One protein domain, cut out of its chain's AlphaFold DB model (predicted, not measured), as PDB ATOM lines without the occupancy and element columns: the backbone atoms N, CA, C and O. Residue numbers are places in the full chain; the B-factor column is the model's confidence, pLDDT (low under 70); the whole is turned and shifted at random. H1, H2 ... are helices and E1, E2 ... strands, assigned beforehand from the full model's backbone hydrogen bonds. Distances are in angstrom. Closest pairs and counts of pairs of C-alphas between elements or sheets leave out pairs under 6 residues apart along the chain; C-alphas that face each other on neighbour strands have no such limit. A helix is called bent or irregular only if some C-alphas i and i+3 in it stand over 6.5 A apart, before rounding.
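This is residues 358 to 509 of the 538 residues of an uncharacterized protein of Cordyceps javanica (UniProt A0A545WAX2). The chain winds in a short coil of stacked turns, a small solenoid: the four short parallel strands E1, E2, E3 and E4 stand side by side along one side of the coil, and H2, H4 and H5 follow one another along the other side. H1 packs on the E1 end, and beyond the E4 end lie H7, H8 and H9, so placed that the longest axis runs across the strands from H1 to H9. The printed part has 152 residues, with nine named helices and four named strands in the order H1 E1 H2 H3 E2 H4 E3 H5 H6 E4 H7 H8 H9. The sheet's order is E1 E2 E3 E4, parallel throughout, and the class is mixed, helices and strands. The whole is compact, with a radius of gyration of the C-alphas of 15.7 A, and its spans of 50 by 33 by 26 A make it only just elongated.

The strands are E1, residues 376 to 378, 6.4 A long; E2, residues 404 to 408, 13.9 A; E3, residues 431 to 435, 13.0 A; and E4, residues 464 to 467, 10.1 A. C-alpha 404, where E2 begins, is at (92.102, 77.447, 127.424). The longest helix, H5, spans residues 443 to 455 and 18.7 A. H2, residues 387 to 395, and H4, residues 416 to 424, are each 12.3 A long. H1 is residues 364 to 371, 10.3 A, and begins at C-alpha 364, (101.773, 89.376, 134.914). H3 is residues 397 to 401, 8.6 A, and H6 is residues 459 to 462, 5.4 A. H7 is residues 468 to 475, 10.7 A; H8 is residues 488 to 497, 15.2 A; H9 is residues 499 to 509, 15.9 A, ending at C-alpha 509, (90.600, 61.065, 96.423). H3 is irregular, with C-alphas 398 and 401 7.1 A apart, and H8 only just so, with C-alphas 489 and 492 6.6 A apart.

E1 and E2 are parallel at 13 degrees, with N 377 and O 404 within hydrogen-bond range at 2.9 A. E2 and E3 stand at 15 degrees, with N 407 and O 433 at 2.8 A; E3 and E4 at 4 degrees, with N 434 and O 466 at 2.8 A. Three strand-helix-strand units, parallel neighbour strands with helices between, have right-handed crossovers: E1, H2 H3, E2; E2, H4, E3; and E3, H5 H6, E4. H5 is the hub, touching three helices, and only grazes the sheet with residues 446 to 453. It touches H4, closest C-alphas Pro 416 and Ile 449 at 4.9 A, at a steep tilt of 51 degrees, the same way. With residues 443 to 447 alone it touches H7, C-alphas Val 443 and Gly 469 being closest at 5.3 A. It touches H6 only at the corner, and only just, with 3 pairs of C-alphas within 8 A. H2 touches H4, closest C-alphas Ser 391 and Ala 422 at 4.8 A, at a shallow tilt of 3 degrees, the same way. H1 only grazes the sheet; H3 is close to H1 but not clearly touching, C-alphas Glu 368 and Met 399 being closest at 7.6 A. H7 touches H9, closest C-alphas Pro 470 and Gln 501 at 5.6 A, at a shallow tilt of 17 degrees. H8 is close to H5 but not clearly touching, with C-alphas Ala 454 and Leu 490 closest at 7.1 A. Every O i to N i+4 pair is within hydrogen-bond range in H1, H2, H4, H5, H7 and H9, but 4 of 6 in H8 and 0 of 1 in H3, which has 1 of 2 O i to N i+3 pairs within range; H6 is too short for an O i to N i+4 pair.

The C-alphas farthest apart are those of Pro 363 and Lys 509, 50.8 A. The printed part has no cut. The link from H7 to H8, residues 476 to 487, is long. The mean pLDDT of the printed part is 83.1; residues 358 to 359, 483 to 486 and 489 to 509 are under 70, and H9 has a mean of 51.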
ATOM      1  N   ALA A 358     109.820  91.774 122.710       67.81
ATOM      2  CA  ALA A 358     110.319  90.648 121.922       67.81
ATOM      3  C   ALA A 358     110.095  89.276 122.596       67.81
ATOM      4  O   ALA A 358     110.410  88.251 121.991       67.81
ATOM      5  N   ARG A 359     109.641  89.258 123.859       69.00
ATOM      6  CA  ARG A 359     109.470  88.069 124.712       69.00
ATOM      7  C   ARG A 359     108.290  88.236 125.674       69.00
ATOM      8  O   ARG A 359     107.769  89.333 125.843       69.00
ATOM      9  N   LEU A 360     107.916  87.155 126.354       72.75
ATOM     10  CA  LEU A 360     106.920  87.125 127.438       72.75
ATOM     11  C   LEU A 360     107.426  87.703 128.782       72.75
ATOM     12  O   LEU A 360     106.895  87.367 129.834       72.75
ATOM     13  N   ASP A 361     108.441  88.568 128.779       75.81
ATOM     14  CA  ASP A 361     109.005  89.163 130.004       75.81
ATOM     15  C   ASP A 361     108.237  90.441 130.400       75.81
ATOM     16  O   ASP A 361     108.811  91.514 130.585       75.81
ATOM     17  N   LEU A 362     106.909  90.336 130.473       81.75
ATOM     18  CA  LEU A 362     106.003  91.430 130.826       81.75
ATOM     19  C   LEU A 362     105.450  91.234 132.241       81.75
ATOM     20  O   LEU A 362     105.355  90.097 132.699       81.75
ATOM     21  N   PRO A 363     105.026  92.312 132.927       84.50
ATOM     22  CA  PRO A 363     104.329  92.177 134.200       84.50
ATOM     23  C   PRO A 363     103.079  91.296 134.058       84.50
ATOM     24  O   PRO A 363     102.259  91.540 133.170       84.50
ATOM     25  N   ASP A 364     102.892  90.331 134.963       84.75
ATOM     26  CA  ASP A 364     101.773  89.376 134.914       84.75
ATOM     27  C   ASP A 364     100.409  90.073 134.791       84.75
ATOM     28  O   ASP A 364      99.565  89.665 133.996       84.75
ATOM     29  N   GLY A 365     100.219  91.183 135.513       85.00
ATOM     30  CA  GLY A 365      98.988  91.977 135.456       85.00
ATOM     31  C   GLY A 365      98.727  92.629 134.093       85.00
ATOM     32  O   GLY A 365      97.572  92.795 133.712       85.00
ATOM     33  N   LEU A 366      99.776  92.963 133.329       86.00
ATOM     34  CA  LEU A 366      99.639  93.489 131.967       86.00
ATOM     35  C   LEU A 366      99.240  92.373 130.995       86.00
ATOM     36  O   LEU A 366      98.399  92.597 130.121       86.00
ATOM     37  N   ILE A 367      99.817  91.176 131.164       88.31
ATOM     38  CA  ILE A 367      99.443  90.000 130.373       88.31
ATOM     39  C   ILE A 367      97.991  89.627 130.660       88.31
ATOM     40  O   ILE A 367      97.211  89.450 129.730       88.31
ATOM     41  N   GLU A 368      97.608  89.570 131.933       89.69
ATOM     42  CA  GLU A 368      96.240  89.287 132.350       89.69
ATOM     43  C   GLU A 368      95.256  90.310 131.778       89.69
ATOM     44  O   GLU A 368      94.252  89.941 131.181       89.69
ATOM     45  N   PHE A 369      95.554  91.601 131.894       87.62
ATOM     46  CA  PHE A 369      94.664  92.639 131.387       87.62
ATOM     47  C   PHE A 369      94.513  92.606 129.861       87.62
ATOM     48  O   PHE A 369      93.428  92.859 129.338       87.62
ATOM     49  N   SER A 370      95.597  92.303 129.143       88.25
ATOM     50  CA  SER A 370      95.635  92.451 127.688       88.25
ATOM     51  C   SER A 370      95.274  91.162 126.957       88.25
ATOM     52  O   SER A 370      94.594  91.221 125.943       88.25
ATOM     53  N   PHE A 371      95.686  89.996 127.451       91.50
ATOM     54  CA  PHE A 371      95.637  88.725 126.717       91.50
ATOM     55  C   PHE A 371      94.727  87.665 127.352       91.50
ATOM     56  O   PHE A 371      94.468  86.638 126.720       91.50
ATOM     57  N   LEU A 372      94.206  87.897 128.565       91.69
ATOM     58  CA  LEU A 372      93.246  86.997 129.205       91.69
ATOM     59  C   LEU A 372      91.799  87.458 128.965       91.69
ATOM     60  O   LEU A 372      91.321  88.434 129.539       91.69
ATOM     61  N   GLU A 373      91.062  86.708 128.148       88.88
ATOM     62  CA  GLU A 373      89.643  86.932 127.859       88.88
ATOM     63  C   GLU A 373      88.762  85.878 128.545       88.88
ATOM     64  O   GLU A 373      88.478  84.804 127.992       88.88
ATOM     65  N   GLY A 374      88.290  86.196 129.753       90.31
ATOM     66  CA  GLY A 374      87.548  85.247 130.587       90.31
ATOM     67  C   GLY A 374      88.488  84.173 131.138       90.31
ATOM     68  O   GLY A 374      89.367  84.489 131.933       90.31
ATOM     69  N   SER A 375      88.313  82.918 130.710       94.19
ATOM     70  CA  SER A 375      89.203  81.786 131.026       94.19
ATOM     71  C   SER A 375      90.158  81.415 129.878       94.19
ATOM     72  O   SER A 375      90.778  80.349 129.903       94.19
ATOM     73  N   HIS A 376      90.277  82.266 128.852       95.56
ATOM     74  CA  HIS A 376      91.101  82.005 127.671       95.56
ATOM     75  C   HIS A 376      92.299  82.943 127.570       95.56
ATOM     76  O   HIS A 376      92.115  84.158 127.517       95.56
ATOM     77  N   LEU A 377      93.497  82.375 127.474       95.94
ATOM     78  CA  LEU A 377      94.750  83.103 127.315       95.94
ATOM     79  C   LEU A 377      95.206  83.081 125.844       95.94
ATOM     80  O   LEU A 377      95.523  82.021 125.310       95.94
ATOM     81  N   SER A 378      95.246  84.241 125.190       94.50
ATOM     82  CA  SER A 378      95.649  84.395 123.780       94.50
ATOM     83  C   SER A 378      97.116  84.822 123.690       94.50
ATOM     84  O   SER A 378      97.470  85.917 124.113       94.50
ATOM     85  N   LEU A 379      97.993  83.947 123.188       94.50
ATOM     86  CA  LEU A 379      99.429  84.224 123.037       94.50
ATOM     87  C   LEU A 379      99.934  84.022 121.600       94.50
ATOM     88  O   LEU A 379     101.129  84.124 121.344       94.50
ATOM     89  N   GLU A 380      99.060  83.737 120.642       93.19
ATOM     90  CA  GLU A 380      99.409  83.408 119.260       93.19
ATOM     91  C   GLU A 380     100.222  84.495 118.541       93.19
ATOM     92  O   GLU A 380     101.024  84.181 117.663       93.19
ATOM     93  N   GLN A 381     100.080  85.758 118.939       90.19
ATOM     94  CA  GLN A 381     100.823  86.871 118.348       90.19
ATOM     95  C   GLN A 381     102.225  87.062 118.951       90.19
ATOM     96  O   GLN A 381     103.069  87.729 118.350       90.19
ATOM     97  N   PHE A 382     102.522  86.482 120.122       89.56
ATOM     98  CA  PHE A 382     103.824  86.683 120.755       89.56
ATOM     99  C   PHE A 382     104.941  86.020 119.941       89.56
ATOM    100  O   PHE A 382     104.859  84.830 119.617       89.56
ATOM    101  N   PRO A 383     106.025  86.747 119.631       87.31
ATOM    102  CA  PRO A 383     107.206  86.145 119.041       87.31
ATOM    103  C   PRO A 383     108.018  85.396 120.108       87.31
ATOM    104  O   PRO A 383     108.082  85.817 121.262       87.31
ATOM    105  N   ARG A 384     108.714  84.327 119.695       88.00
ATOM    106  CA  ARG A 384     109.777  83.673 120.485       88.00
ATOM    107  C   ARG A 384     109.335  83.219 121.883       88.00
ATOM    108  O   ARG A 384     109.987  83.477 122.895       88.00
ATOM    109  N   LEU A 385     108.200  82.537 121.927       91.06
ATOM    110  CA  LEU A 385     107.607  81.963 123.126       91.06
ATOM    111  C   LEU A 385     108.384  80.724 123.580       91.06
ATOM    112  O   LEU A 385     108.348  79.695 122.910       91.06
ATOM    113  N   SER A 386     109.054  80.782 124.733       93.19
ATOM    114  CA  SER A 386     109.686  79.588 125.302       93.19
ATOM    115  C   SER A 386     108.691  78.774 126.144       93.19
ATOM    116  O   SER A 386     107.871  79.361 126.859       93.19
ATOM    117  N   PRO A 387     108.777  77.428 126.141       94.56
ATOM    118  CA  PRO A 387     107.975  76.586 127.032       94.56
ATOM    119  C   PRO A 387     108.106  76.961 128.515       94.56
ATOM    120  O   PRO A 387     107.122  76.933 129.248       94.56
ATOM    121  N   ASP A 388     109.298  77.387 128.944       93.25
ATOM    122  CA  ASP A 388     109.551  77.808 130.327       93.25
ATOM    123  C   ASP A 388     108.818  79.116 130.670       93.25
ATOM    124  O   ASP A 388     108.334  79.282 131.787       93.25
ATOM    125  N   ALA A 389     108.698  80.054 129.723       92.00
ATOM    126  CA  ALA A 389     107.909  81.268 129.923       92.00
ATOM    127  C   ALA A 389     106.409  80.956 130.015       92.00
ATOM    128  O   ALA A 389     105.738  81.489 130.895       92.00
ATOM    129  N   ILE A 390     105.908  80.052 129.166       94.06
ATOM    130  CA  ILE A 390     104.509  79.597 129.204       94.06
ATOM    131  C   ILE A 390     104.208  78.906 130.540       94.06
ATOM    132  O   ILE A 390     103.226  79.247 131.195       94.06
ATOM    133  N   SER A 391     105.072  77.982 130.974       94.50
ATOM    134  CA  SER A 391     104.933  77.281 132.258       94.50
ATOM    135  C   SER A 391     104.910  78.266 133.431       94.50
ATOM    136  O   SER A 391     103.969  78.240 134.223       94.50
ATOM    137  N   ARG A 392     105.880  79.193 133.505       92.88
ATOM    138  CA  ARG A 392     105.918  80.225 134.557       92.88
ATOM    139  C   ARG A 392     104.641  81.059 134.581       92.88
ATOM    140  O   ARG A 392     104.066  81.232 135.648       92.88
ATOM    141  N   LEU A 393     104.184  81.528 133.419       93.38
ATOM    142  CA  LEU A 393     102.978  82.342 133.300       93.38
ATOM    143  C   LEU A 393     101.732  81.592 133.793       93.38
ATOM    144  O   LEU A 393     100.954  82.131 134.571       93.38
ATOM    145  N   LEU A 394     101.558  80.331 133.390       93.69
ATOM    146  CA  LEU A 394     100.408  79.517 133.798       93.69
ATOM    147  C   LEU A 394     100.428  79.129 135.287       93.69
ATOM    148  O   LEU A 394      99.389  78.753 135.828       93.69
ATOM    149  N   GLN A 395     101.583  79.218 135.952       92.38
ATOM    150  CA  GLN A 395     101.724  78.984 137.393       92.38
ATOM    151  C   GLN A 395     101.432  80.231 138.244       92.38
ATOM    152  O   GLN A 395     101.306  80.114 139.465       92.38
ATOM    153  N   VAL A 396     101.300  81.414 137.634       91.00
ATOM    154  CA  VAL A 396     100.953  82.642 138.359       91.00
ATOM    155  C   VAL A 396      99.559  82.490 138.988       91.00
ATOM    156  O   VAL A 396      98.628  82.058 138.304       91.00
ATOM    157  N   PRO A 397      99.353  82.878 140.264       90.62
ATOM    158  CA  PRO A 397      98.061  82.720 140.933       90.62
ATOM    159  C   PRO A 397      96.872  83.345 140.187       90.62
ATOM    160  O   PRO A 397      95.783  82.771 140.189       90.62
ATOM    161  N   SER A 398      97.062  84.480 139.507       87.75
ATOM    162  CA  SER A 398      96.002  85.118 138.713       87.75
ATOM    163  C   SER A 398      95.607  84.324 137.459       87.75
ATOM    164  O   SER A 398      94.470  84.419 136.991       87.75
ATOM    165  N   MET A 399      96.494  83.453 136.967       91.81
ATOM    166  CA  MET A 399      96.251  82.550 135.838       91.81
ATOM    167  C   MET A 399      95.598  81.226 136.258       91.81
ATOM    168  O   MET A 399      95.258  80.405 135.407       91.81
ATOM    169  N   ALA A 400      95.294  81.029 137.546       90.25
ATOM    170  CA  ALA A 400      94.625  79.826 138.049       90.25
ATOM    171  C   ALA A 400      93.193  79.617 137.508       90.25
ATOM    172  O   ALA A 400      92.566  78.604 137.822       90.25
ATOM    173  N   ARG A 401      92.643  80.565 136.743       93.19
ATOM    174  CA  ARG A 401      91.344  80.471 136.050       93.19
ATOM    175  C   ARG A 401      91.457  80.136 134.561       93.19
ATOM    176  O   ARG A 401      90.433  80.067 133.890       93.19
ATOM    177  N   VAL A 402      92.670  79.988 134.031       95.94
ATOM    178  CA  VAL A 402      92.889  79.669 132.618       95.94
ATOM    179  C   VAL A 402      92.462  78.226 132.353       95.94
ATOM    180  O   VAL A 402      93.018  77.282 132.910       95.94
ATOM    181  N   GLU A 403      91.473  78.072 131.482       96.25
ATOM    182  CA  GLU A 403      90.947  76.785 131.011       96.25
ATOM    183  C   GLU A 403      91.310  76.542 129.547       96.25
ATOM    184  O   GLU A 403      91.236  75.415 129.061       96.25
ATOM    185  N   SER A 404      91.701  77.586 128.817       96.44
ATOM    186  CA  SER A 404      92.102  77.447 127.424       96.44
ATOM    187  C   SER A 404      93.213  78.407 127.027       96.44
ATOM    188  O   SER A 404      93.315  79.501 127.578       96.44
ATOM    189  N   ILE A 405      94.034  78.002 126.060       96.62
ATOM    190  CA  ILE A 405      95.179  78.786 125.582       96.62
ATOM    191  C   ILE A 405      95.302  78.724 124.058       96.62
ATOM    192  O   ILE A 405      95.093  77.661 123.475       96.62
ATOM    193  N   SER A 406      95.654  79.842 123.427       96.56
ATOM    194  CA  SER A 406      96.004  79.921 122.003       96.56
ATOM    195  C   SER A 406      97.487  80.233 121.835       96.56
ATOM    196  O   SER A 406      98.010  81.148 122.467       96.56
ATOM    197  N   LEU A 407      98.174  79.463 120.995       95.38
ATOM    198  CA  LEU A 407      99.605  79.573 120.723       95.38
ATOM    199  C   LEU A 407      99.850  79.546 119.215       95.38
ATOM    200  O   LEU A 407      99.147  78.852 118.486       95.38
ATOM    201  N   CYS A 408     100.899  80.218 118.745       93.31
ATOM    202  CA  CYS A 408     101.374  80.064 117.374       93.31
ATOM    203  C   CYS A 408     102.618  79.180 117.349       93.31
ATOM    204  O   CYS A 408     103.652  79.533 117.916       93.31
ATOM    205  N   LEU A 409     102.531  78.046 116.653       91.50
ATOM    206  CA  LEU A 409     103.596  77.046 116.588       91.50
ATOM    207  C   LEU A 409     104.900  77.607 116.023       91.50
ATOM    208  O   LEU A 409     105.981  77.317 116.527       91.50
ATOM    209  N   ASP A 410     104.799  78.471 115.016       88.75
ATOM    210  CA  ASP A 410     105.951  79.089 114.356       88.75
ATOM    211  C   ASP A 410     106.608  80.205 115.190       88.75
ATOM    212  O   ASP A 410     107.565  80.845 114.740       88.75
ATOM    213  N   SER A 411     106.070  80.492 116.376       89.00
ATOM    214  CA  SER A 411     106.649  81.416 117.350       89.00
ATOM    215  C   SER A 411     107.238  80.711 118.572       89.00
ATOM    216  O   SER A 411     107.809  81.402 119.409       89.00
ATOM    217  N   ILE A 412     107.116  79.385 118.698       90.81
ATOM    218  CA  ILE A 412     107.642  78.653 119.856       90.81
ATOM    219  C   ILE A 412     109.159  78.451 119.713       90.81
ATOM    220  O   ILE A 412     109.629  77.799 118.780       90.81
ATOM    221  N   ASP A 413     109.915  78.958 120.685       89.75
ATOM    222  CA  ASP A 413     111.358  78.761 120.831       89.75
ATOM    223  C   ASP A 413     111.600  77.587 121.798       89.75
ATOM    224  O   ASP A 413     111.837  77.763 122.997       89.75
ATOM    225  N   GLY A 414     111.490  76.356 121.294       88.19
ATOM    226  CA  GLY A 414     111.678  75.146 122.095       88.19
ATOM    227  C   GLY A 414     111.352  73.857 121.344       88.19
ATOM    228  O   GLY A 414     110.924  73.888 120.193       88.19
ATOM    229  N   SER A 415     111.568  72.716 122.001       92.75
ATOM    230  CA  SER A 415     111.195  71.412 121.446       92.75
ATOM    231  C   SER A 415     109.728  71.070 121.752       92.75
ATOM    232  O   SER A 415     109.233  71.431 122.827       92.75
ATOM    233  N   PRO A 416     109.040  70.332 120.860       94.25
ATOM    234  CA  PRO A 416     107.668  69.877 121.076       94.25
ATOM    235  C   PRO A 416     107.412  69.203 122.433       94.25
ATOM    236  O   PRO A 416     106.466  69.615 123.104       94.25
ATOM    237  N   PRO A 417     108.256  68.266 122.924       95.75
ATOM    238  CA  PRO A 417     108.021  67.633 124.222       95.75
ATOM    239  C   PRO A 417     108.041  68.629 125.384       95.75
ATOM    240  O   PRO A 417     107.161  68.588 126.234       95.75
ATOM    241  N   ARG A 418     108.968  69.602 125.380       96.06
ATOM    242  CA  ARG A 418     109.036  70.616 126.446       96.06
ATOM    243  C   ARG A 418     107.804  71.515 126.473       96.06
ATOM    244  O   ARG A 418     107.382  71.929 127.549       96.06
ATOM    245  N   LEU A 419     107.232  71.831 125.308       96.00
ATOM    246  CA  LEU A 419     105.967  72.562 125.238       96.00
ATOM    247  C   LEU A 419     104.828  71.741 125.850       96.00
ATOM    248  O   LEU A 419     104.061  72.267 126.653       96.00
ATOM    249  N   VAL A 420     104.731  70.458 125.499       95.88
ATOM    250  CA  VAL A 420     103.699  69.571 126.047       95.88
ATOM    251  C   VAL A 420     103.860  69.399 127.557       95.88
ATOM    252  O   VAL A 420     102.861  69.469 128.271       95.88
ATOM    253  N   ASP A 421     105.087  69.281 128.065       95.50
ATOM    254  CA  ASP A 421     105.368  69.242 129.504       95.50
ATOM    255  C   ASP A 421     104.879  70.517 130.207       95.50
ATOM    256  O   ASP A 421     104.191  70.440 131.226       95.50
ATOM    257  N   ALA A 422     105.177  71.693 129.640       95.31
ATOM    258  CA  ALA A 422     104.737  72.980 130.178       95.31
ATOM    259  C   ALA A 422     103.204  73.090 130.246       95.31
ATOM    260  O   ALA A 422     102.665  73.522 131.262       95.31
ATOM    261  N   LEU A 423     102.500  72.660 129.194       95.88
ATOM    262  CA  LEU A 423     101.033  72.648 129.151       95.88
ATOM    263  C   LEU A 423     100.431  71.598 130.096       95.88
ATOM    264  O   LEU A 423      99.377  71.815 130.694       95.88
ATOM    265  N   SER A 424     101.103  70.458 130.259       94.12
ATOM    266  CA  SER A 424     100.628  69.346 131.087       94.12
ATOM    267  C   SER A 424     100.580  69.699 132.570       94.12
ATOM    268  O   SER A 424      99.684  69.225 133.271       94.12
ATOM    269  N   GLN A 425     101.486  70.564 133.033       92.19
ATOM    270  CA  GLN A 425     101.558  71.024 134.425       92.19
ATOM    271  C   GLN A 425     100.310  71.804 134.873       92.19
ATOM    272  O   GLN A 425     100.004  71.848 136.064       92.19
ATOM    273  N   THR A 426      99.558  72.394 133.943       91.12
ATOM    274  CA  THR A 426      98.342  73.148 134.258       91.12
ATOM    275  C   THR A 426      97.141  72.209 134.318       91.12
ATOM    276  O   THR A 426      96.581  71.815 133.296       91.12
ATOM    277  N   THR A 427      96.706  71.841 135.526       89.62
ATOM    278  CA  THR A 427      95.638  70.840 135.737       89.62
ATOM    279  C   THR A 427      94.274  71.260 135.184       89.62
ATOM    280  O   THR A 427      93.533  70.413 134.689       89.62
ATOM    281  N   LYS A 428      93.965  72.561 135.223       93.31
ATOM    282  CA  LYS A 428      92.691  73.140 134.763       93.31
ATOM    283  C   LYS A 428      92.604  73.388 133.261       93.31
ATOM    284  O   LYS A 428      91.530  73.732 132.778       93.31
ATOM    285  N   LEU A 429      93.709  73.245 132.532       94.62
ATOM    286  CA  LEU A 429      93.709  73.452 131.094       94.62
ATOM    287  C   LEU A 429      92.854  72.365 130.433       94.62
ATOM    288  O   LEU A 429      93.121  71.178 130.603       94.62
ATOM    289  N   GLN A 430      91.822  72.790 129.712       93.31
ATOM    290  CA  GLN A 430      90.860  71.938 129.014       93.31
ATOM    291  C   GLN A 430      90.986  72.058 127.499       93.31
ATOM    292  O   GLN A 430      90.651  71.106 126.808       93.31
ATOM    293  N   ARG A 431      91.442  73.203 126.968       93.31
ATOM    294  CA  ARG A 431      91.571  73.404 125.515       93.31
ATOM    295  C   ARG A 431      92.877  74.069 125.110       93.31
ATOM    296  O   ARG A 431      93.299  75.047 125.725       93.31
ATOM    297  N   VAL A 432      93.480  73.594 124.028       93.69
ATOM    298  CA  VAL A 432      94.697  74.173 123.448       93.69
ATOM    299  C   VAL A 432      94.474  74.427 121.963       93.69
ATOM    300  O   VAL A 432      94.163  73.502 121.222       93.69
ATOM    301  N   TYR A 433      94.669  75.668 121.520       94.12
ATOM    302  CA  TYR A 433      94.581  76.072 120.119       94.12
ATOM    303  C   TYR A 433      95.989  76.343 119.582       94.12
ATOM    304  O   TYR A 433      96.675  77.259 120.029       94.12
ATOM    305  N   LEU A 434      96.436  75.526 118.633       93.44
ATOM    306  CA  LEU A 434      97.759  75.596 118.021       93.44
ATOM    307  C   LEU A 434      97.649  76.136 116.596       93.44
ATOM    308  O   LEU A 434      97.337  75.413 115.648       93.44
ATOM    309  N   MET A 435      97.920  77.425 116.455       92.75
ATOM    310  CA  MET A 435      97.822  78.174 115.210       92.75
ATOM    311  C   MET A 435      99.141  78.146 114.433       92.75
ATOM    312  O   MET A 435     100.208  77.868 114.986       92.75
ATOM    313  N   GLN A 436      99.088  78.491 113.150       89.38
ATOM    314  CA  GLN A 436     100.261  78.599 112.281       89.38
ATOM    315  C   GLN A 436     100.342  79.991 111.664       89.38
ATOM    316  O   GLN A 436      99.323  80.623 111.394       89.38
ATOM    317  N   LYS A 437     101.563  80.475 111.433       86.75
ATOM    318  CA  LYS A 437     101.785  81.740 110.742       86.75
ATOM    319  C   LYS A 437     101.296  81.636 109.302       86.75
ATOM    320  O   LYS A 437     101.577  80.645 108.626       86.75
ATOM    321  N   PRO A 438     100.720  82.723 108.770       82.19
ATOM    322  CA  PRO A 438     100.309  82.771 107.373       82.19
ATOM    323  C   PRO A 438     101.448  82.585 106.367       82.19
ATOM    324  O   PRO A 438     101.217  82.229 105.216       82.19
ATOM    325  N   ARG A 439     102.696  82.868 106.753       77.94
ATOM    326  CA  ARG A 439     103.870  82.741 105.881       77.94
ATOM    327  C   ARG A 439     104.708  81.545 106.310       77.94
ATOM    328  O   ARG A 439     105.195  81.530 107.435       77.94
ATOM    329  N   ASN A 440     104.948  80.630 105.369       70.62
ATOM    330  CA  ASN A 440     105.813  79.459 105.537       70.62
ATOM    331  C   ASN A 440     105.440  78.608 106.769       70.62
ATOM    332  O   ASN A 440     106.279  78.448 107.659       70.62
ATOM    333  N   PRO A 441     104.202  78.079 106.843       75.12
ATOM    334  CA  PRO A 441     103.766  77.295 107.994       75.12
ATOM    335  C   PRO A 441     104.668  76.069 108.188       75.12
ATOM    336  O   PRO A 441     104.903  75.300 107.248       75.12
ATOM    337  N   ARG A 442     105.161  75.843 109.412       81.50
ATOM    338  CA  ARG A 442     105.924  74.631 109.751       81.50
ATOM    339  C   ARG A 442     104.972  73.465 109.992       81.50
ATOM    340  O   ARG A 442     104.696  73.073 111.122       81.50
ATOM    341  N   VAL A 443     104.465  72.894 108.904       80.00
ATOM    342  CA  VAL A 443     103.537  71.752 108.942       80.00
ATOM    343  C   VAL A 443     104.127  70.556 109.702       80.00
ATOM    344  O   VAL A 443     103.437  69.970 110.535       80.00
ATOM    345  N   ALA A 444     105.412  70.255 109.492       86.12
ATOM    346  CA  ALA A 444     106.113  69.184 110.204       86.12
ATOM    347  C   ALA A 444     106.118  69.397 111.728       86.12
ATOM    348  O   ALA A 444     105.821  68.473 112.475       86.12
ATOM    349  N   LEU A 445     106.328  70.635 112.192       89.19
ATOM    350  CA  LEU A 445     106.310  70.961 113.621       89.19
ATOM    351  C   LEU A 445     104.934  70.700 114.252       89.19
ATOM    352  O   LEU A 445     104.845  70.221 115.377       89.19
ATOM    353  N   SER A 446     103.853  70.978 113.517       89.19
ATOM    354  CA  SER A 446     102.499  70.642 113.967       89.19
ATOM    355  C   SER A 446     102.339  69.136 114.176       89.19
ATOM    356  O   SER A 446     101.777  68.721 115.185       89.19
ATOM    357  N   ALA A 447     102.844  68.316 113.251       87.50
ATOM    358  CA  ALA A 447     102.817  66.861 113.384       87.50
ATOM    359  C   ALA A 447     103.667  66.380 114.574       87.50
ATOM    360  O   ALA A 447     103.203  65.575 115.376       87.50
ATOM    361  N   GLU A 448     104.875  66.918 114.748       90.94
ATOM    362  CA  GLU A 448     105.760  66.586 115.873       90.94
ATOM    363  C   GLU A 448     105.138  66.922 117.237       90.94
ATOM    364  O   GLU A 448     105.250  66.137 118.178       90.94
ATOM    365  N   ILE A 449     104.447  68.062 117.355       91.19
ATOM    366  CA  ILE A 449     103.739  68.451 118.584       91.19
ATOM    367  C   ILE A 449     102.570  67.523 118.869       91.19
ATOM    368  O   ILE A 449     102.414  67.100 120.012       91.19
ATOM    369  N   PHE A 450     101.790  67.159 117.851       89.50
ATOM    370  CA  PHE A 450     100.736  66.168 118.033       89.50
ATOM    371  C   PHE A 450     101.303  64.834 118.534       89.50
ATOM    372  O   PHE A 450     100.796  64.278 119.505       89.50
ATOM    373  N   MET A 451     102.397  64.357 117.934       87.56
ATOM    374  CA  MET A 451     103.061  63.126 118.370       87.56
ATOM    375  C   MET A 451     103.569  63.226 119.813       87.56
ATOM    376  O   MET A 451     103.423  62.273 120.574       87.56
ATOM    377  N   ALA A 452     104.110  64.378 120.218       91.31
ATOM    378  CA  ALA A 452     104.508  64.617 121.602       91.31
ATOM    379  C   ALA A 452     103.305  64.580 122.563       91.31
ATOM    380  O   ALA A 452     103.378  63.914 123.588       91.31
ATOM    381  N   MET A 453     102.181  65.217 122.210       89.56
ATOM    382  CA  MET A 453     100.945  65.186 123.007       89.56
ATOM    383  C   MET A 453     100.378  63.775 123.144       89.56
ATOM    384  O   MET A 453      99.955  63.380 124.226       89.56
ATOM    385  N   ALA A 454     100.393  63.012 122.054       85.50
ATOM    386  CA  ALA A 454      99.926  61.635 122.026       85.50
ATOM    387  C   ALA A 454     100.830  60.694 122.841       85.50
ATOM    388  O   ALA A 454     100.345  59.737 123.442       85.50
ATOM    389  N   ALA A 455     102.133  60.981 122.895       86.94
ATOM    390  CA  ALA A 455     103.090  60.253 123.722       86.94
ATOM    391  C   ALA A 455     102.993  60.604 125.219       86.94
ATOM    392  O   ALA A 455     103.476  59.833 126.047       86.94
ATOM    393  N   THR A 456     102.383  61.738 125.586       88.62
ATOM    394  CA  THR A 456     102.184  62.145 126.985       88.62
ATOM    395  C   THR A 456     100.920  61.499 127.569       88.62
ATOM    396  O   THR A 456      99.803  61.848 127.169       88.62
ATOM    397  N   PRO A 457     101.045  60.578 128.548       87.75
ATOM    398  CA  PRO A 457      99.902  59.828 129.061       87.75
ATOM    399  C   PRO A 457      98.799  60.732 129.623       87.75
ATOM    400  O   PRO A 457      99.047  61.595 130.461       87.75
ATOM    401  N   GLY A 458      97.563  60.508 129.173       84.50
ATOM    402  CA  GLY A 458      96.375  61.203 129.677       84.50
ATOM    403  C   GLY A 458      96.218  62.662 129.225       84.50
ATOM    404  O   GLY A 458      95.258  63.316 129.636       84.50
ATOM    405  N   PHE A 459      97.120  63.189 128.386       86.75
ATOM    406  CA  PHE A 459      97.018  64.569 127.907       86.75
ATOM    407  C   PHE A 459      95.788  64.758 127.013       86.75
ATOM    408  O   PHE A 459      94.898  65.531 127.356       86.75
ATOM    409  N   LEU A 460      95.690  63.991 125.923       85.81
ATOM    410  CA  LEU A 460      94.593  64.097 124.948       85.81
ATOM    411  C   LEU A 460      93.230  63.639 125.495       85.81
ATOM    412  O   LEU A 460      92.199  64.059 124.988       85.81
ATOM    413  N   SER A 461      93.195  62.826 126.557       83.88
ATOM    414  CA  SER A 461      91.933  62.475 127.233       83.88
ATOM    415  C   SER A 461      91.387  63.602 128.112       83.88
ATOM    416  O   SER A 461      90.220  63.580 128.490       83.88
ATOM    417  N   ARG A 462      92.244  64.550 128.500       89.75
ATOM    418  CA  ARG A 462      91.902  65.673 129.382       89.75
ATOM    419  C   ARG A 462      91.749  66.982 128.615       89.75
ATOM    420  O   ARG A 462      90.957  67.828 129.018       89.75
ATOM    421  N   VAL A 463      92.543  67.157 127.563       88.50
ATOM    422  CA  VAL A 463      92.688  68.409 126.828       88.50
ATOM    423  C   VAL A 463      92.190  68.227 125.400       88.50
ATOM    424  O   VAL A 463      92.724  67.418 124.648       88.50
ATOM    425  N   GLU A 464      91.209  69.033 125.019       88.50
ATOM    426  CA  GLU A 464      90.770  69.197 123.640       88.50
ATOM    427  C   GLU A 464      91.817  70.017 122.873       88.50
ATOM    428  O   GLU A 464      92.162  71.138 123.263       88.50
ATOM    429  N   VAL A 465      92.351  69.464 121.785       88.25
ATOM    430  CA  VAL A 465      93.415  70.111 121.011       88.25
ATOM    431  C   VAL A 465      92.900  70.490 119.634       88.25
ATOM    432  O   VAL A 465      92.500  69.643 118.841       88.25
ATOM    433  N   PHE A 466      92.988  71.777 119.327       88.81
ATOM    434  CA  PHE A 466      92.759  72.326 118.004       88.81
ATOM    435  C   PHE A 466      94.106  72.642 117.342       88.81
ATOM    436  O   PHE A 466      94.969  73.257 117.968       88.81
ATOM    437  N   MET A 467      94.309  72.254 116.079       88.94
ATOM    438  CA  MET A 467      95.579  72.469 115.369       88.94
ATOM    439  C   MET A 467      95.345  72.953 113.940       88.94
ATOM    440  O   MET A 467      94.624  72.316 113.183       88.94
ATOM    441  N   ALA A 468      96.027  74.025 113.531       87.06
ATOM    442  CA  ALA A 468      95.958  74.555 112.167       87.06
ATOM    443  C   ALA A 468      96.708  73.689 111.128       87.06
ATOM    444  O   ALA A 468      96.366  73.707 109.947       87.06
ATOM    445  N   GLY A 469      97.697  72.891 111.550       85.19
ATOM    446  CA  GLY A 469      98.483  72.020 110.664       85.19
ATOM    447  C   GLY A 469      97.678  71.014 109.832       85.19
ATOM    448  O   GLY A 469      97.904  70.967 108.617       85.19
ATOM    449  N   PRO A 470      96.738  70.237 110.410       83.25
ATOM    450  CA  PRO A 470      95.885  69.346 109.626       83.25
ATOM    451  C   PRO A 470      95.071  70.101 108.574       83.25
ATOM    452  O   PRO A 470      95.042  69.681 107.421       83.25
ATOM    453  N   HIS A 471      94.504  71.261 108.926       84.56
ATOM    454  CA  HIS A 471      93.807  72.132 107.976       84.56
ATOM    455  C   HIS A 471      94.726  72.572 106.836       84.56
ATOM    456  O   HIS A 471      94.422  72.341 105.668       84.56
ATOM    457  N   SER A 472      95.892  73.142 107.159       83.50
ATOM    458  CA  SER A 472      96.837  73.626 106.150       83.50
ATOM    459  C   SER A 472      97.297  72.510 105.217       83.50
ATOM    460  O   SER A 472      97.429  72.740 104.016       83.50
ATOM    461  N   SER A 473      97.561  71.317 105.755       81.19
ATOM    462  CA  SER A 473      98.028  70.171 104.968       81.19
ATOM    463  C   SER A 473      96.938  69.683 104.028       81.19
ATOM    464  O   SER A 473      97.183  69.554 102.830       81.19
ATOM    465  N   SER A 474      95.725  69.493 104.550       78.56
ATOM    466  CA  SER A 474      94.584  69.016 103.779       78.56
ATOM    467  C   SER A 474      94.179  69.986 102.672       78.56
ATOM    468  O   SER A 474      93.964  69.551 101.543       78.56
ATOM    469  N   LEU A 475      94.161  71.297 102.942       79.62
ATOM    470  CA  LEU A 475      93.911  72.311 101.908       79.62
ATOM    471  C   LEU A 475      94.993  72.306 100.815       79.62
ATOM    472  O   LEU A 475      94.724  72.728  99.699       79.62
ATOM    473  N   CYS A 476      96.193  71.792 101.106       76.44
ATOM    474  CA  CYS A 476      97.280  71.620 100.138       76.44
ATOM    475  C   CYS A 476      97.392  70.184  99.587       76.44
ATOM    476  O   CYS A 476      98.435  69.856  99.025       76.44
ATOM    477  N   LYS A 477      96.400  69.302  99.804       73.50
ATOM    478  CA  LYS A 477      96.443  67.868  99.430       73.50
ATOM    479  C   LYS A 477      97.646  67.092  99.985       73.50
ATOM    480  O   LYS A 477      98.040  66.056  99.454       73.50
ATOM    481  N   LYS A 478      98.230  67.563 101.083       78.00
ATOM    482  CA  LYS A 478      99.342  66.895 101.762       78.00
ATOM    483  C   LYS A 478      98.814  66.091 102.937       78.00
ATOM    484  O   LYS A 478      97.933  66.536 103.671       78.00
ATOM    485  N   GLN A 479      99.393  64.915 103.149       76.81
ATOM    486  CA  GLN A 479      99.201  64.197 104.402       76.81
ATOM    487  C   GLN A 479      99.877  64.992 105.522       76.81
ATOM    488  O   GLN A 479     101.067  65.289 105.438       76.81
ATOM    489  N   TRP A 480      99.111  65.359 106.552       81.44
ATOM    490  CA  TRP A 480      99.663  66.036 107.727       81.44
ATOM    491  C   TRP A 480     100.539  65.091 108.558       81.44
ATOM    492  O   TRP A 480     101.631  65.461 108.978       81.44
ATOM    493  N   LEU A 481     100.068  63.856 108.744       79.94
ATOM    494  CA  LEU A 481     100.773  62.777 109.428       79.94
ATOM    495  C   LEU A 481     100.945  61.612 108.453       79.94
ATOM    496  O   LEU A 481      99.982  61.201 107.803       79.94
ATOM    497  N   LEU A 482     102.172  61.109 108.324       70.75
ATOM    498  CA  LEU A 482     102.478  59.967 107.462       70.75
ATOM    499  C   LEU A 482     102.057  58.679 108.175       70.75
ATOM    500  O   LEU A 482     102.451  58.459 109.320       70.75
ATOM    501  N   GLU A 483     101.312  57.802 107.502       64.50
ATOM    502  CA  GLU A 483     100.831  56.531 108.079       64.50
ATOM    503  C   GLU A 483     101.966  55.675 108.665       64.50
ATOM    504  O   GLU A 483     101.797  55.048 109.707       64.50
ATOM    505  N   SER A 484     103.158  55.721 108.059       59.31
ATOM    506  CA  SER A 484     104.357  55.013 108.530       59.31
ATOM    507  C   SER A 484     104.939  55.550 109.841       59.31
ATOM    508  O   SER A 484     105.742  54.870 110.478       59.31
ATOM    509  N   THR A 485     104.559  56.763 110.244       62.53
ATOM    510  CA  THR A 485     105.075  57.440 111.445       62.53
ATOM    511  C   THR A 485     104.139  57.337 112.645       62.53
ATOM    512  O   THR A 485     104.540  57.701 113.749       62.53
ATOM    513  N   ILE A 486     102.918  56.819 112.458       64.50
ATOM    514  CA  ILE A 486     101.916  56.693 113.519       64.50
ATOM    515  C   ILE A 486     101.973  55.265 114.087       64.50
ATOM    516  O   ILE A 486     101.612  54.313 113.391       64.50
ATOM    517  N   PRO A 487     102.378  55.077 115.355       70.19
ATOM    518  CA  PRO A 487     102.225  53.805 116.049       70.19
ATOM    519  C   PRO A 487     100.774  53.316 115.983       70.19
ATOM    520  O   PRO A 487      99.851  54.104 116.168       70.19
ATOM    521  N   ALA A 488     100.554  52.012 115.792       70.06
ATOM    522  CA  ALA A 488      99.211  51.444 115.601       70.06
ATOM    523  C   ALA A 488      98.191  51.850 116.691       70.06
ATOM    524  O   ALA A 488      97.021  52.067 116.396       70.06
ATOM    525  N   HIS A 489      98.639  52.026 117.939       68.31
ATOM    526  CA  HIS A 489      97.785  52.444 119.057       68.31
ATOM    527  C   HIS A 489      97.348  53.921 119.001       68.31
ATOM    528  O   HIS A 489      96.365  54.283 119.640       68.31
ATOM    529  N   LEU A 490      98.042  54.771 118.237       66.19
ATOM    530  CA  LEU A 490      97.708  56.189 118.057       66.19
ATOM    531  C   LEU A 490      96.819  56.449 116.838       66.19
ATOM    532  O   LEU A 490      96.284  57.546 116.706       66.19
ATOM    533  N   GLN A 491      96.622  55.452 115.968       65.62
ATOM    534  CA  GLN A 491      95.747  55.603 114.806       65.62
ATOM    535  C   GLN A 491      94.309  55.914 115.237       65.62
ATOM    536  O   GLN A 491      93.739  56.886 114.757       65.62
ATOM    537  N   LEU A 492      93.751  55.170 116.201       63.59
ATOM    538  CA  LEU A 492      92.390  55.395 116.716       63.59
ATOM    539  C   LEU A 492      92.213  56.790 117.337       63.59
ATOM    540  O   LEU A 492      91.246  57.477 117.028       63.59
ATOM    541  N   VAL A 493      93.192  57.246 118.123       64.88
ATOM    542  CA  VAL A 493      93.186  58.590 118.726       64.88
ATOM    543  C   VAL A 493      93.150  59.674 117.648       64.88
ATOM    544  O   VAL A 493      92.451  60.675 117.785       64.88
ATOM    545  N   LEU A 494      93.863  59.472 116.539       62.09
ATOM    546  CA  LEU A 494      93.862  60.397 115.411       62.09
ATOM    547  C   LEU A 494      92.501  60.464 114.700       62.09
ATOM    548  O   LEU A 494      92.071  61.560 114.339       62.09
ATOM    549  N   PHE A 495      91.817  59.324 114.540       61.38
ATOM    550  CA  PHE A 495      90.457  59.278 113.986       61.38
ATOM    551  C   PHE A 495      89.451  60.044 114.849       61.38
ATOM    552  O   PHE A 495      88.610  60.757 114.311       61.38
ATOM    553  N   GLU A 496      89.571  59.941 116.170       60.06
ATOM    554  CA  GLU A 496      88.668  60.619 117.103       60.06
ATOM    555  C   GLU A 496      88.972  62.119 117.241       60.06
ATOM    556  O   GLU A 496      88.054  62.923 117.379       60.06
ATOM    557  N   THR A 497      90.249  62.510 117.176       56.28
ATOM    558  CA  THR A 497      90.671  63.888 117.483       56.28
ATOM    559  C   THR A 497      90.614  64.822 116.265       56.28
ATOM    560  O   THR A 497      90.317  66.004 116.423       56.28
ATOM    561  N   PHE A 498      90.871  64.332 115.042       58.53
ATOM    562  CA  PHE A 498      90.963  65.179 113.834       58.53
ATOM    563  C   PHE A 498      90.113  64.677 112.649       58.53
ATOM    564  O   PHE A 498      90.644  64.397 111.567       58.53
ATOM    565  N   PRO A 499      88.776  64.640 112.786       53.44
ATOM    566  CA  PRO A 499      87.871  64.163 111.732       53.44
ATOM    567  C   PRO A 499      87.945  64.998 110.441       53.44
ATOM    568  O   PRO A 499      87.840  64.485 109.326       53.44
ATOM    569  N   MET A 500      88.223  66.294 110.585       53.03
ATOM    570  CA  MET A 500      88.290  67.273 109.496       53.03
ATOM    571  C   MET A 500      89.391  66.970 108.475       53.03
ATOM    572  O   MET A 500      89.191  67.159 107.273       53.03
ATOM    573  N   GLN A 501      90.547  66.473 108.930       52.94
ATOM    574  CA  GLN A 501      91.637  66.085 108.033       52.94
ATOM    575  C   GLN A 501      91.170  64.983 107.075       52.94
ATOM    576  O   GLN A 501      91.502  65.005 105.891       52.94
ATOM    577  N   GLN A 502      90.374  64.045 107.585       54.72
ATOM    578  CA  GLN A 502      89.918  62.876 106.845       54.72
ATOM    579  C   GLN A 502      88.899  63.261 105.794       54.72
ATOM    580  O   GLN A 502      89.081  62.878 104.647       54.72
ATOM    581  N   MET A 503      87.917  64.093 106.154       54.03
ATOM    582  CA  MET A 503      86.902  64.605 105.226       54.03
ATOM    583  C   MET A 503      87.524  65.296 104.006       54.03
ATOM    584  O   MET A 503      87.102  65.076 102.873       54.03
ATOM    585  N   LEU A 504      88.558  66.114 104.225       52.62
ATOM    586  CA  LEU A 504      89.224  66.839 103.143       52.62
ATOM    587  C   LEU A 504      90.077  65.909 102.261       52.62
ATOM    588  O   LEU A 504      90.117  66.083 101.044       52.62
ATOM    589  N   VAL A 505      90.725  64.896 102.847       49.66
ATOM    590  CA  VAL A 505      91.557  63.930 102.108       49.66
ATOM    591  C   VAL A 505      90.706  62.924 101.320       49.66
ATOM    592  O   VAL A 505      91.046  62.621 100.176       49.66
ATOM    593  N   THR A 506      89.598  62.418 101.878       47.94
ATOM    594  CA  THR A 506      88.666  61.526 101.160       47.94
ATOM    595  C   THR A 506      87.907  62.260 100.063       47.94
ATOM    596  O   THR A 506      87.780  61.712  98.969       47.94
ATOM    597  N   GLY A 507      87.511  63.518 100.295       47.84
ATOM    598  CA  GLY A 507      87.012  64.399  99.238       47.84
ATOM    599  C   GLY A 507      87.997  64.468  98.068       47.84
ATOM    600  O   GLY A 507      87.642  64.144  96.944       47.84
ATOM    601  N   CYS A 508      89.274  64.753  98.326       46.34
ATOM    602  CA  CYS A 508      90.283  64.844  97.265       46.34
ATOM    603  C   CYS A 508      90.496  63.545  96.464       46.34
ATOM    604  O   CYS A 508      90.767  63.625  95.266       46.34
ATOM    605  N   LYS A 509      90.394  62.364  97.094       47.03
ATOM    606  CA  LYS A 509      90.600  61.065  96.423       47.03
ATOM    607  C   LYS A 509      89.447  60.675  95.494       47.03
ATOM    608  O   LYS A 509      89.700  60.080  94.455       47.03
TER     609      LYS A 509